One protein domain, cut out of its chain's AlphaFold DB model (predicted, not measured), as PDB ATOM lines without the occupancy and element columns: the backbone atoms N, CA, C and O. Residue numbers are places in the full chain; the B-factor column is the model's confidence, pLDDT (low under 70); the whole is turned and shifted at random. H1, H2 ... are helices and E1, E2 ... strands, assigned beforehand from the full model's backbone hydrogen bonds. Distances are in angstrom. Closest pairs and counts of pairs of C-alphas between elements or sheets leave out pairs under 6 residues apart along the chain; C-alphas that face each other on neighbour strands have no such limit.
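Overview. This is residues 11 to 91 of the 95 residues of an uncharacterized protein of Massilia plicata (UniProt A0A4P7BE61). What does the model look like? The long strand E2 is a spine: its second half forms with E3 a hairpin that reaches out as a two-stranded arm and makes much of the length, while its first half lies between E4 and E6 in a small body. H1 packs over one face of that body, and the small E1 and E5 ribbon lies loosely over the other. What is it made of? The printed part has 81 residues and is mostly strand; along the chain come six named strands, E1 to E6, and then one named helix, H1, with E2 pairing with E3, with E4 and with E6 in a branched antiparallel sheet, and E1 pairing with E5 in an antiparallel sheet of two. The whole is loose, with a radius of gyration of the C-alphas of 16.1 A and spans of 58 by 22 by 16 A.

Arrangement. How is the larger sheet built? E2, residues 23 to 37, has E3, residues 43 to 51, and E4, residues 56 to 59, on one side and E6, residues 74 to 79, on the other side, each antiparallel to it. The pairing is staggered: N 34 and O 46 are 2.8 A apart in the E2 and E3 hairpin, N 24 and O 58 2.8 A, and N 27 and O 76 3.0 A. The sheet is only just strongly twisted, with C-alphas up to 4.2 A off its best plane. Where is the helix? H1, residues 85 to 90, is on this sheet at a height of 7.5 A, over E6 and across the strands at 70 degrees to E6 on the local plane; its closest C-alphas to E6 are Cys 88 and Thr 76, 5.3 A apart. Every O i to N i+4 pair in H1 is within hydrogen-bond range. What of the other sheet? E1, residues 11 to 15, and E5, residues 63 to 69, are antiparallel at 155 degrees, with N 12 and O 66 2.8 A apart. E2 and E5 are only just apart, at 8.4 A.

Along the chain. Where do the strands begin and end? E1 begins at C-alpha 11 (267.230, 109.321, 252.903), and E2 runs 44.5 A to C-alpha 37 (267.115, 76.091, 245.378). E3 is 26.1 A long, E4 10.3 A, E5 16.8 A, E6 17.4 A and E1 13.6 A. Where does the helix end? H1 spans 8.8 A to C-alpha 90 (250.174, 94.860, 247.822).

Size, cuts and confidence. How far does it reach? The two C-alphas farthest apart, those of Ala 20 and Arg 39, are 57.7 A apart. Is it continuous and sure? The printed part has no cut and no long link; the link from E1 to E2 is short and the others are tight. The mean pLDDT of the printed part is 86.6, and residues 19 to 20 are under 70.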
ATOM      1  N   ILE A  11     267.996 108.244 252.272       85.25
ATOM      2  CA  ILE A  11     267.230 109.321 252.903       85.25
ATOM      3  C   ILE A  11     266.064 109.667 251.975       85.25
ATOM      4  O   ILE A  11     266.252 109.739 250.764       85.25
ATOM      5  N   MET A  12     264.876 109.880 252.536       86.19
ATOM      6  CA  MET A  12     263.671 110.233 251.790       86.19
ATOM      7  C   MET A  12     262.939 111.400 252.452       86.19
ATOM      8  O   MET A  12     262.672 111.371 253.654       86.19
ATOM      9  N   ASP A  13     262.561 112.398 251.655       89.69
ATOM     10  CA  ASP A  13     261.688 113.485 252.091       89.69
ATOM     11  C   ASP A  13     260.229 113.152 251.790       89.69
ATOM     12  O   ASP A  13     259.850 112.872 250.652       89.69
ATOM     13  N   VAL A  14     259.385 113.211 252.819       89.69
ATOM     14  CA  VAL A  14     257.940 113.021 252.690       89.69
ATOM     15  C   VAL A  14     257.185 114.259 253.150       89.69
ATOM     16  O   VAL A  14     257.610 114.985 254.052       89.69
ATOM     17  N   SER A  15     256.037 114.511 252.524       89.75
ATOM     18  CA  SER A  15     255.175 115.643 252.858       89.75
ATOM     19  C   SER A  15     253.701 115.275 252.775       89.75
ATOM     20  O   SER A  15     253.305 114.476 251.925       89.75
ATOM     21  N   CYS A  16     252.893 115.870 253.653       89.50
ATOM     22  CA  CYS A  16     251.446 115.701 253.653       89.50
ATOM     23  C   CYS A  16     250.767 116.922 253.024       89.50
ATOM     24  O   CYS A  16     250.453 117.902 253.703       89.50
ATOM     25  N   THR A  17     250.539 116.877 251.714       81.88
ATOM     26  CA  THR A  17     249.843 117.934 250.965       81.88
ATOM     27  C   THR A  17     248.387 117.538 250.730       81.88
ATOM     28  O   THR A  17     248.037 116.995 249.686       81.88
ATOM     29  N   VAL A  18     247.534 117.776 251.728       73.19
ATOM     30  CA  VAL A  18     246.094 117.455 251.695       73.19
ATOM     31  C   VAL A  18     245.263 118.667 252.109       73.19
ATOM     32  O   VAL A  18     245.662 119.415 253.004       73.19
ATOM     33  N   ALA A  19     244.104 118.863 251.477       55.19
ATOM     34  CA  ALA A  19     243.184 119.945 251.817       55.19
ATOM     35  C   ALA A  19     242.528 119.688 253.191       55.19
ATOM     36  O   ALA A  19     241.839 118.692 253.369       55.19
ATOM     37  N   ALA A  20     242.777 120.604 254.134       66.12
ATOM     38  CA  ALA A  20     242.186 120.760 255.471       66.12
ATOM     39  C   ALA A  20     242.210 119.556 256.452       66.12
ATOM     40  O   ALA A  20     241.584 118.520 256.263       66.12
ATOM     41  N   GLY A  21     242.863 119.767 257.604       70.19
ATOM     42  CA  GLY A  21     242.573 119.103 258.889       70.19
ATOM     43  C   GLY A  21     243.009 117.648 259.088       70.19
ATOM     44  O   GLY A  21     243.094 117.204 260.233       70.19
ATOM     45  N   GLY A  22     243.304 116.897 258.028       82.69
ATOM     46  CA  GLY A  22     243.659 115.485 258.165       82.69
ATOM     47  C   GLY A  22     245.147 115.193 258.382       82.69
ATOM     48  O   GLY A  22     245.997 116.089 258.434       82.69
ATOM     49  N   ARG A  23     245.447 113.900 258.536       90.38
ATOM     50  CA  ARG A  23     246.792 113.365 258.786       90.38
ATOM     51  C   ARG A  23     247.162 112.335 257.724       90.38
ATOM     52  O   ARG A  23     246.342 111.483 257.387       90.38
ATOM     53  N   CYS A  24     248.392 112.403 257.232       91.94
ATOM     54  CA  CYS A  24     248.985 111.390 256.366       91.94
ATOM     55  C   CYS A  24     249.806 110.438 257.230       91.94
ATOM     56  O   CYS A  24     250.759 110.864 257.884       91.94
ATOM     57  N   HIS A  25     249.437 109.166 257.251       93.94
ATOM     58  CA  HIS A  25     250.133 108.127 257.994       93.94
ATOM     59  C   HIS A  25     251.067 107.374 257.058       93.94
ATOM     60  O   HIS A  25     250.641 106.939 255.989       93.94
ATOM     61  N   TYR A  26     252.318 107.207 257.473       92.56
ATOM     62  CA  TYR A  26     253.359 106.549 256.696       92.56
ATOM     63  C   TYR A  26     253.786 105.252 257.369       92.56
ATOM     64  O   TYR A  26     254.035 105.216 258.579       92.56
ATOM     65  N   LEU A  27     253.919 104.211 256.554       93.50
ATOM     66  CA  LEU A  27     254.512 102.939 256.928       93.50
ATOM     67  C   LEU A  27     255.655 102.640 255.957       93.50
ATOM     68  O   LEU A  27     255.456 102.677 254.746       93.50
ATOM     69  N   PHE A  28     256.833 102.365 256.509       91.81
ATOM     70  CA  PHE A  28     258.028 101.972 255.769       91.81
ATOM     71  C   PHE A  28     258.404 100.558 256.182       91.81
ATOM     72  O   PHE A  28     258.499 100.263 257.377       91.81
ATOM     73  N   VAL A  29     258.642  99.699 255.204       90.44
ATOM     74  CA  VAL A  29     258.920  98.280 255.418       90.44
ATOM     75  C   VAL A  29     260.158  97.872 254.633       90.44
ATOM     76  O   VAL A  29     260.476  98.471 253.614       90.44
ATOM     77  N   THR A  30     260.874  96.866 255.109       87.81
ATOM     78  CA  THR A  30     262.000  96.238 254.404       87.81
ATOM     79  C   THR A  30     261.638  94.806 254.053       87.81
ATOM     80  O   THR A  30     260.807  94.201 254.735       87.81
ATOM     81  N   SER A  31     262.226  94.274 252.981       84.06
ATOM     82  CA  SER A  31     261.923  92.940 252.480       84.06
ATOM     83  C   SER A  31     263.160  92.045 252.499       84.06
ATOM     84  O   SER A  31     264.003  92.045 251.609       84.06
ATOM     85  N   LEU A  32     263.249  91.172 253.495       81.75
ATOM     86  CA  LEU A  32     264.285  90.147 253.528       81.75
ATOM     87  C   LEU A  32     263.804  88.927 252.746       81.75
ATOM     88  O   LEU A  32     263.209  88.000 253.300       81.75
ATOM     89  N   CYS A  33     264.039  88.953 251.437       81.88
ATOM     90  CA  CYS A  33     263.757  87.832 250.554       81.88
ATOM     91  C   CYS A  33     264.946  86.875 250.486       81.88
ATOM     92  O   CYS A  33     266.048  87.252 250.093       81.88
ATOM     93  N   GLN A  34     264.706  85.619 250.842       78.69
ATOM     94  CA  GLN A  34     265.652  84.530 250.664       78.69
ATOM     95  C   GLN A  34     265.196  83.661 249.503       78.69
ATOM     96  O   GLN A  34     264.041  83.238 249.453       78.69
ATOM     97  N   GLU A  35     266.114  83.398 248.580       85.50
ATOM     98  CA  GLU A  35     265.921  82.410 247.530       85.50
ATOM     99  C   GLU A  35     266.641  81.126 247.920       85.50
ATOM    100  O   GLU A  35     267.817  81.132 248.294       85.50
ATOM    101  N   LYS A  36     265.928  80.009 247.830       85.06
ATOM    102  CA  LYS A  36     266.462  78.678 248.066       85.06
ATOM    103  C   LYS A  36     266.215  77.826 246.834       85.06
ATOM    104  O   LYS A  36     265.103  77.773 246.316       85.06
ATOM    105  N   LEU A  37     267.255  77.131 246.387       85.88
ATOM    106  CA  LEU A  37     267.115  76.091 245.378       85.88
ATOM    107  C   LEU A  37     266.735  74.781 246.072       85.88
ATOM    108  O   LEU A  37     267.441  74.311 246.970       85.88
ATOM    109  N   LEU A  38     265.601  74.214 245.685       85.56
ATOM    110  CA  LEU A  38     265.153  72.906 246.137       85.56
ATOM    111  C   LEU A  38     265.872  71.796 245.350       85.56
ATOM    112  O   LEU A  38     266.500  72.037 244.319       85.56
ATOM    113  N   ARG A  39     265.824  70.558 245.860       84.25
ATOM    114  CA  ARG A  39     266.540  69.408 245.262       84.25
ATOM    115  C   ARG A  39     266.042  69.038 243.861       84.25
ATOM    116  O   ARG A  39     266.780  68.406 243.117       84.25
ATOM    117  N   ASP A  40     264.818  69.419 243.523       90.00
ATOM    118  CA  ASP A  40     264.187  69.248 242.212       90.00
ATOM    119  C   ASP A  40     264.536  70.375 241.218       90.00
ATOM    120  O   ASP A  40     264.073  70.360 240.083       90.00
ATOM    121  N   GLY A  41     265.350  71.357 241.628       83.38
ATOM    122  CA  GLY A  41     265.708  72.517 240.811       83.38
ATOM    123  C   GLY A  41     264.700  73.668 240.874       83.38
ATOM    124  O   GLY A  41     264.938  74.710 240.259       83.38
ATOM    125  N   THR A  42     263.615  73.536 241.644       90.00
ATOM    126  CA  THR A  42     262.660  74.624 241.872       90.00
ATOM    127  C   THR A  42     263.303  75.731 242.709       90.00
ATOM    128  O   THR A  42     263.954  75.473 243.726       90.00
ATOM    129  N   LYS A  43     263.114  76.990 242.299       82.94
ATOM    130  CA  LYS A  43     263.468  78.156 243.117       82.94
ATOM    131  C   LYS A  43     262.292  78.522 244.014       82.94
ATOM    132  O   LYS A  43     261.234  78.901 243.524       82.94
ATOM    133  N   GLU A  44     262.497  78.445 245.320       83.94
ATOM    134  CA  GLU A  44     261.560  78.943 246.321       83.94
ATOM    135  C   GLU A  44     262.050  80.302 246.824       83.94
ATOM    136  O   GLU A  44     263.206  80.438 247.229       83.94
ATOM    137  N   ARG A  45     261.179  81.314 246.796       82.38
ATOM    138  CA  ARG A  45     261.462  82.636 247.360       82.38
ATOM    139  C   ARG A  45     260.555  82.876 248.557       82.38
ATOM    140  O   ARG A  45     259.339  82.935 248.412       82.38
ATOM    141  N   THR A  46     261.148  83.058 249.730       82.06
ATOM    142  CA  THR A  46     260.429  83.431 250.951       82.06
ATOM    143  C   THR A  46     260.838  84.837 251.352       82.06
ATOM    144  O   THR A  46     262.016  85.089 251.596       82.06
ATOM    145  N   CYS A  47     259.877  85.751 251.435       82.25
ATOM    146  CA  CYS A  47     260.115  87.119 251.884       82.25
ATOM    147  C   CYS A  47     259.566  87.316 253.295       82.25
ATOM    148  O   CYS A  47     258.431  86.939 253.586       82.25
ATOM    149  N   ARG A  48     260.381  87.910 254.166       85.06
ATOM    150  CA  ARG A  48     259.943  88.446 255.456       85.06
ATOM    151  C   ARG A  48     259.890  89.961 255.358       85.06
ATOM    152  O   ARG A  48     260.807  90.562 254.803       85.06
ATOM    153  N   TYR A  49     258.818  90.540 255.884       86.06
ATOM    154  CA  TYR A  49     258.597  91.977 255.876       86.06
ATOM    155  C   TYR A  49     258.602  92.498 257.303       86.06
ATOM    156  O   TYR A  49     257.834  92.018 258.134       86.06
ATOM    157  N   ASP A  50     259.448  93.488 257.557       88.88
ATOM    158  CA  ASP A  50     259.593  94.131 258.860       88.88
ATOM    159  C   ASP A  50     259.510  95.649 258.706       88.88
ATOM    160  O   ASP A  50     259.714  96.191 257.620       88.88
ATOM    161  N   GLN A  51     259.213  96.357 259.797       90.69
ATOM    162  CA  GLN A  51     259.215  97.819 259.792       90.69
ATOM    163  C   GLN A  51     260.648  98.333 259.608       90.69
ATOM    164  O   GLN A  51     261.525  98.040 260.417       90.69
ATOM    165  N   ALA A  52     260.874  99.124 258.559       88.12
ATOM    166  CA  ALA A  52     262.172  99.748 258.310       88.12
ATOM    167  C   ALA A  52     262.422 100.921 259.271       88.12
ATOM    168  O   ALA A  52     263.545 101.129 259.722       88.12
ATOM    169  N   VAL A  53     261.366 101.669 259.612       90.75
ATOM    170  CA  VAL A  53     261.370 102.713 260.646       90.75
ATOM    171  C   VAL A  53     260.047 102.699 261.423       90.75
ATOM    172  O   VAL A  53     259.042 102.215 260.893       90.75
ATOM    173  N   PRO A  54     260.001 103.259 262.651       93.25
ATOM    174  CA  PRO A  54     258.754 103.391 263.395       93.25
ATOM    175  C   PRO A  54     257.689 104.162 262.593       93.25
ATOM    176  O   PRO A  54     258.004 105.223 262.040       93.25
ATOM    177  N   PRO A  55     256.431 103.681 262.551       93.62
ATOM    178  CA  PRO A  55     255.340 104.368 261.875       93.62
ATOM    179  C   PRO A  55     255.148 105.781 262.420       93.62
ATOM    180  O   PRO A  55     255.277 106.032 263.621       93.62
ATOM    181  N   PHE A  56     254.803 106.715 261.541       94.56
ATOM    182  CA  PHE A  56     254.549 108.097 261.931       94.56
ATOM    183  C   PHE A  56     253.434 108.719 261.098       94.56
ATOM    184  O   PHE A  56     253.016 108.190 260.069       94.56
ATOM    185  N   GLN A  57     252.948 109.866 261.559       94.81
ATOM    186  CA  GLN A  57     251.941 110.656 260.864       94.81
ATOM    187  C   GLN A  57     252.431 112.094 260.706       94.81
ATOM    188  O   GLN A  57     253.125 112.606 261.586       94.81
ATOM    189  N   LEU A  58     252.034 112.729 259.612       94.06
ATOM    190  CA  LEU A  58     252.244 114.147 259.343       94.06
ATOM    191  C   LEU A  58     250.888 114.842 259.259       94.06
ATOM    192  O   LEU A  58     249.946 114.311 258.666       94.06
ATOM    193  N   ARG A  59     250.774 116.021 259.863       92.62
ATOM    194  CA  ARG A  59     249.618 116.906 259.673       92.62
ATOM    195  C   ARG A  59     249.687 117.553 258.289       92.62
ATOM    196  O   ARG A  59     250.752 117.620 257.681       92.62
ATOM    197  N   SER A  60     248.555 118.061 257.805       90.88
ATOM    198  CA  SER A  60     248.529 118.853 256.568       90.88
ATOM    199  C   SER A  60     249.563 119.991 256.613       90.88
ATOM    200  O   SER A  60     249.620 120.750 257.581       90.88
ATOM    201  N   GLY A  61     250.402 120.070 255.577       88.81
ATOM    202  CA  GLY A  61     251.490 121.041 255.441       88.81
ATOM    203  C   GLY A  61     252.822 120.618 256.069       88.81
ATOM    204  O   GLY A  61     253.847 121.225 255.761       88.81
ATOM    205  N   GLU A  62     252.852 119.571 256.901       91.88
ATOM    206  CA  GLU A  62     254.095 119.089 257.509       91.88
ATOM    207  C   GLU A  62     254.954 118.298 256.514       91.88
ATOM    208  O   GLU A  62     254.464 117.611 255.606       91.88
ATOM    209  N   ARG A  63     256.269 118.385 256.730       91.75
ATOM    210  CA  ARG A  63     257.302 117.650 256.000       91.75
ATOM    211  C   ARG A  63     258.229 116.960 256.986       91.75
ATOM    212  O   ARG A  63     258.447 117.466 258.086       91.75
ATOM    213  N   LYS A  64     258.789 115.825 256.583       91.38
ATOM    214  CA  LYS A  64     259.768 115.088 257.379       91.38
ATOM    215  C   LYS A  64     260.769 114.382 256.479       91.38
ATOM    216  O   LYS A  64     260.382 113.722 255.520       91.38
ATOM    217  N   THR A  65     262.031 114.466 256.870       92.19
ATOM    218  CA  THR A  65     263.123 113.686 256.295       92.19
ATOM    219  C   THR A  65     263.279 112.391 257.090       92.19
ATOM    220  O   THR A  65     263.431 112.414 258.314       92.19
ATOM    221  N   VAL A  66     263.208 111.250 256.409       88.81
ATOM    222  CA  VAL A  66     263.419 109.914 256.977       88.81
ATOM    223  C   VAL A  66     264.773 109.412 256.497       88.81
ATOM    224  O   VAL A  66     264.971 109.236 255.302       88.81
ATOM    225  N   GLY A  67     265.712 109.210 257.417       86.62
ATOM    226  CA  GLY A  67     267.036 108.665 257.111       86.62
ATOM    227  C   GLY A  67     267.194 107.220 257.573       86.62
ATOM    228  O   GLY A  67     266.380 106.712 258.343       86.62
ATOM    229  N   GLY A  68     268.275 106.573 257.135       85.44
ATOM    230  CA  GLY A  68     268.604 105.213 257.565       85.44
ATOM    231  C   GLY A  68     267.763 104.130 256.887       85.44
ATOM    232  O   GLY A  68     267.693 103.018 257.404       85.44
ATOM    233  N   LEU A  69     267.118 104.443 255.760       85.00
ATOM    234  CA  LEU A  69     266.257 103.496 255.057       85.00
ATOM    235  C   LEU A  69     267.107 102.414 254.365       85.00
ATOM    236  O   LEU A  69     268.098 102.759 253.717       85.00
ATOM    237  N   PRO A  70     266.754 101.123 254.487       83.38
ATOM    238  CA  PRO A  70     267.378 100.049 253.714       83.38
ATOM    239  C   PRO A  70     267.228 100.295 252.213       83.38
ATOM    240  O   PRO A  70     266.257 100.912 251.796       83.38
ATOM    241  N   ALA A  71     268.146  99.794 251.389       77.38
ATOM    242  CA  ALA A  71     268.106 100.042 249.944       77.38
ATOM    243  C   ALA A  71     266.879  99.442 249.228       77.38
ATOM    244  O   ALA A  71     266.538  99.882 248.139       77.38
ATOM    245  N   ASP A  72     266.230  98.443 249.822       79.44
ATOM    246  CA  ASP A  72     265.078  97.720 249.278       79.44
ATOM    247  C   ASP A  72     263.760  98.082 249.987       79.44
ATOM    248  O   ASP A  72     262.820  97.285 250.014       79.44
ATOM    249  N   PHE A  73     263.688  99.255 250.624       85.69
ATOM    250  CA  PHE A  73     262.504  99.623 251.391       85.69
ATOM    251  C   PHE A  73     261.267  99.804 250.495       85.69
ATOM    252  O   PHE A  73     261.336 100.309 249.380       85.69
ATOM    253  N   LEU A  74     260.101  99.439 251.010       87.56
ATOM    254  CA  LEU A  74     258.807  99.793 250.436       87.56
ATOM    255  C   LEU A  74     258.138 100.786 251.379       87.56
ATOM    256  O   LEU A  74     258.360 100.752 252.593       87.56
ATOM    257  N   TYR A  75     257.300 101.665 250.843       88.94
ATOM    258  CA  TYR A  75     256.501 102.539 251.684       88.94
ATOM    259  C   TYR A  75     255.100 102.740 251.122       88.94
ATOM    260  O   TYR A  75     254.865 102.677 249.912       88.94
ATOM    261  N   THR A  76     254.175 103.031 252.031       91.25
ATOM    262  CA  THR A  76     252.802 103.410 251.705       91.25
ATOM    263  C   THR A  76     252.365 104.554 252.603       91.25
ATOM    264  O   THR A  76     252.744 104.645 253.775       91.25
ATOM    265  N   MET A  77     251.549 105.439 252.033       90.75
ATOM    266  CA  MET A  77     250.909 106.541 252.735       90.75
ATOM    267  C   MET A  77     249.394 106.388 252.650       90.75
ATOM    268  O   MET A  77     248.857 106.088 251.583       90.75
ATOM    269  N   LYS A  78     248.707 106.617 253.769       90.56
ATOM    270  CA  LYS A  78     247.244 106.638 253.830       90.56
ATOM    271  C   LYS A  78     246.761 107.858 254.602       90.56
ATOM    272  O   LYS A  78     247.318 108.234 255.633       90.56
ATOM    273  N   PHE A  79     245.717 108.489 254.084       90.44
ATOM    274  CA  PHE A  79     245.082 109.626 254.732       90.44
ATOM    275  C   PHE A  79     244.058 109.151 255.772       90.44
ATOM    276  O   PHE A  79     243.260 108.256 255.503       90.44
ATOM    277  N   GLY A  80     244.078 109.754 256.962       89.06
ATOM    278  CA  GLY A  80     243.086 109.545 258.024       89.06
ATOM    279  C   GLY A  80     243.248 108.274 258.866       89.06
ATOM    280  O   GLY A  80     242.717 108.226 259.973       89.06
ATOM    281  N   ALA A  81     243.990 107.270 258.395       91.69
ATOM    282  CA  ALA A  81     244.270 106.044 259.141       91.69
ATOM    283  C   ALA A  81     245.662 105.488 258.821       91.69
ATOM    284  O   ALA A  81     246.192 105.723 257.735       91.69
ATOM    285  N   ALA A  82     246.231 104.716 259.750       92.19
ATOM    286  CA  ALA A  82     247.503 104.031 259.539       92.19
ATOM    287  C   ALA A  82     247.374 102.921 258.472       92.19
ATOM    288  O   ALA A  82     246.426 102.133 258.558       92.19
ATOM    289  N   PRO A  83     248.299 102.836 257.494       92.00
ATOM    290  CA  PRO A  83     248.377 101.693 256.592       92.00
ATOM    291  C   PRO A  83     248.716 100.408 257.352       92.00
ATOM    292  O   PRO A  83     249.455 100.440 258.339       92.00
ATOM    293  N   THR A  84     248.229  99.270 256.867       91.94
ATOM    294  CA  THR A  84     248.652  97.947 257.350       91.94
ATOM    295  C   THR A  84     249.857  97.419 256.566       91.94
ATOM    296  O   THR A  84     250.182  97.900 255.480       91.94
ATOM    297  N   MET A  85     250.519  96.389 257.106       88.75
ATOM    298  CA  MET A  85     251.614  95.694 256.419       88.75
ATOM    299  C   MET A  85     251.155  95.113 255.070       88.75
ATOM    300  O   MET A  85     251.826  95.297 254.059       88.75
ATOM    301  N   ASP A  86     249.974  94.488 255.033       89.19
ATOM    302  CA  ASP A  86     249.408  93.917 253.804       89.19
ATOM    303  C   ASP A  86     249.115  94.982 252.743       89.19
ATOM    304  O   ASP A  86     249.369  94.757 251.559       89.19
ATOM    305  N   GLU A  87     248.605  96.150 253.150       88.81
ATOM    306  CA  GLU A  87     248.411  97.288 252.243       88.81
ATOM    307  C   GLU A  87     249.755  97.747 251.659       88.81
ATOM    308  O   GLU A  87     249.850  97.992 250.455       88.81
ATOM    309  N   CYS A  88     250.802  97.781 252.489       86.56
ATOM    310  CA  CYS A  88     252.140  98.181 252.068       86.56
ATOM    311  C   CYS A  88     252.786  97.211 251.070       86.56
ATOM    312  O   CYS A  88     253.482  97.641 250.152       86.56
ATOM    313  N   ILE A  89     252.547  95.907 251.224       84.56
ATOM    314  CA  ILE A  89     253.107  94.869 250.345       84.56
ATOM    315  C   ILE A  89     252.345  94.791 249.014       84.56
ATOM    316  O   ILE A  89     252.948  94.532 247.973       84.56
ATOM    317  N   ARG A  90     251.020  95.000 249.023       81.75
ATOM    318  CA  ARG A  90     250.174  94.860 247.822       81.75
ATOM    319  C   ARG A  90     250.253  96.047 246.868       81.75
ATOM    320  O   ARG A  90     250.074  95.856 245.668       81.75
ATOM    321  N   ALA A  91     250.469  97.251 247.388       70.06
ATOM    322  CA  ALA A  91     250.509  98.478 246.598       70.06
ATOM    323  C   ALA A  91     251.655  99.390 247.070       70.06
ATOM    324  O   ALA A  91     251.400 100.477 247.602       70.06
TER     325      ALA A  91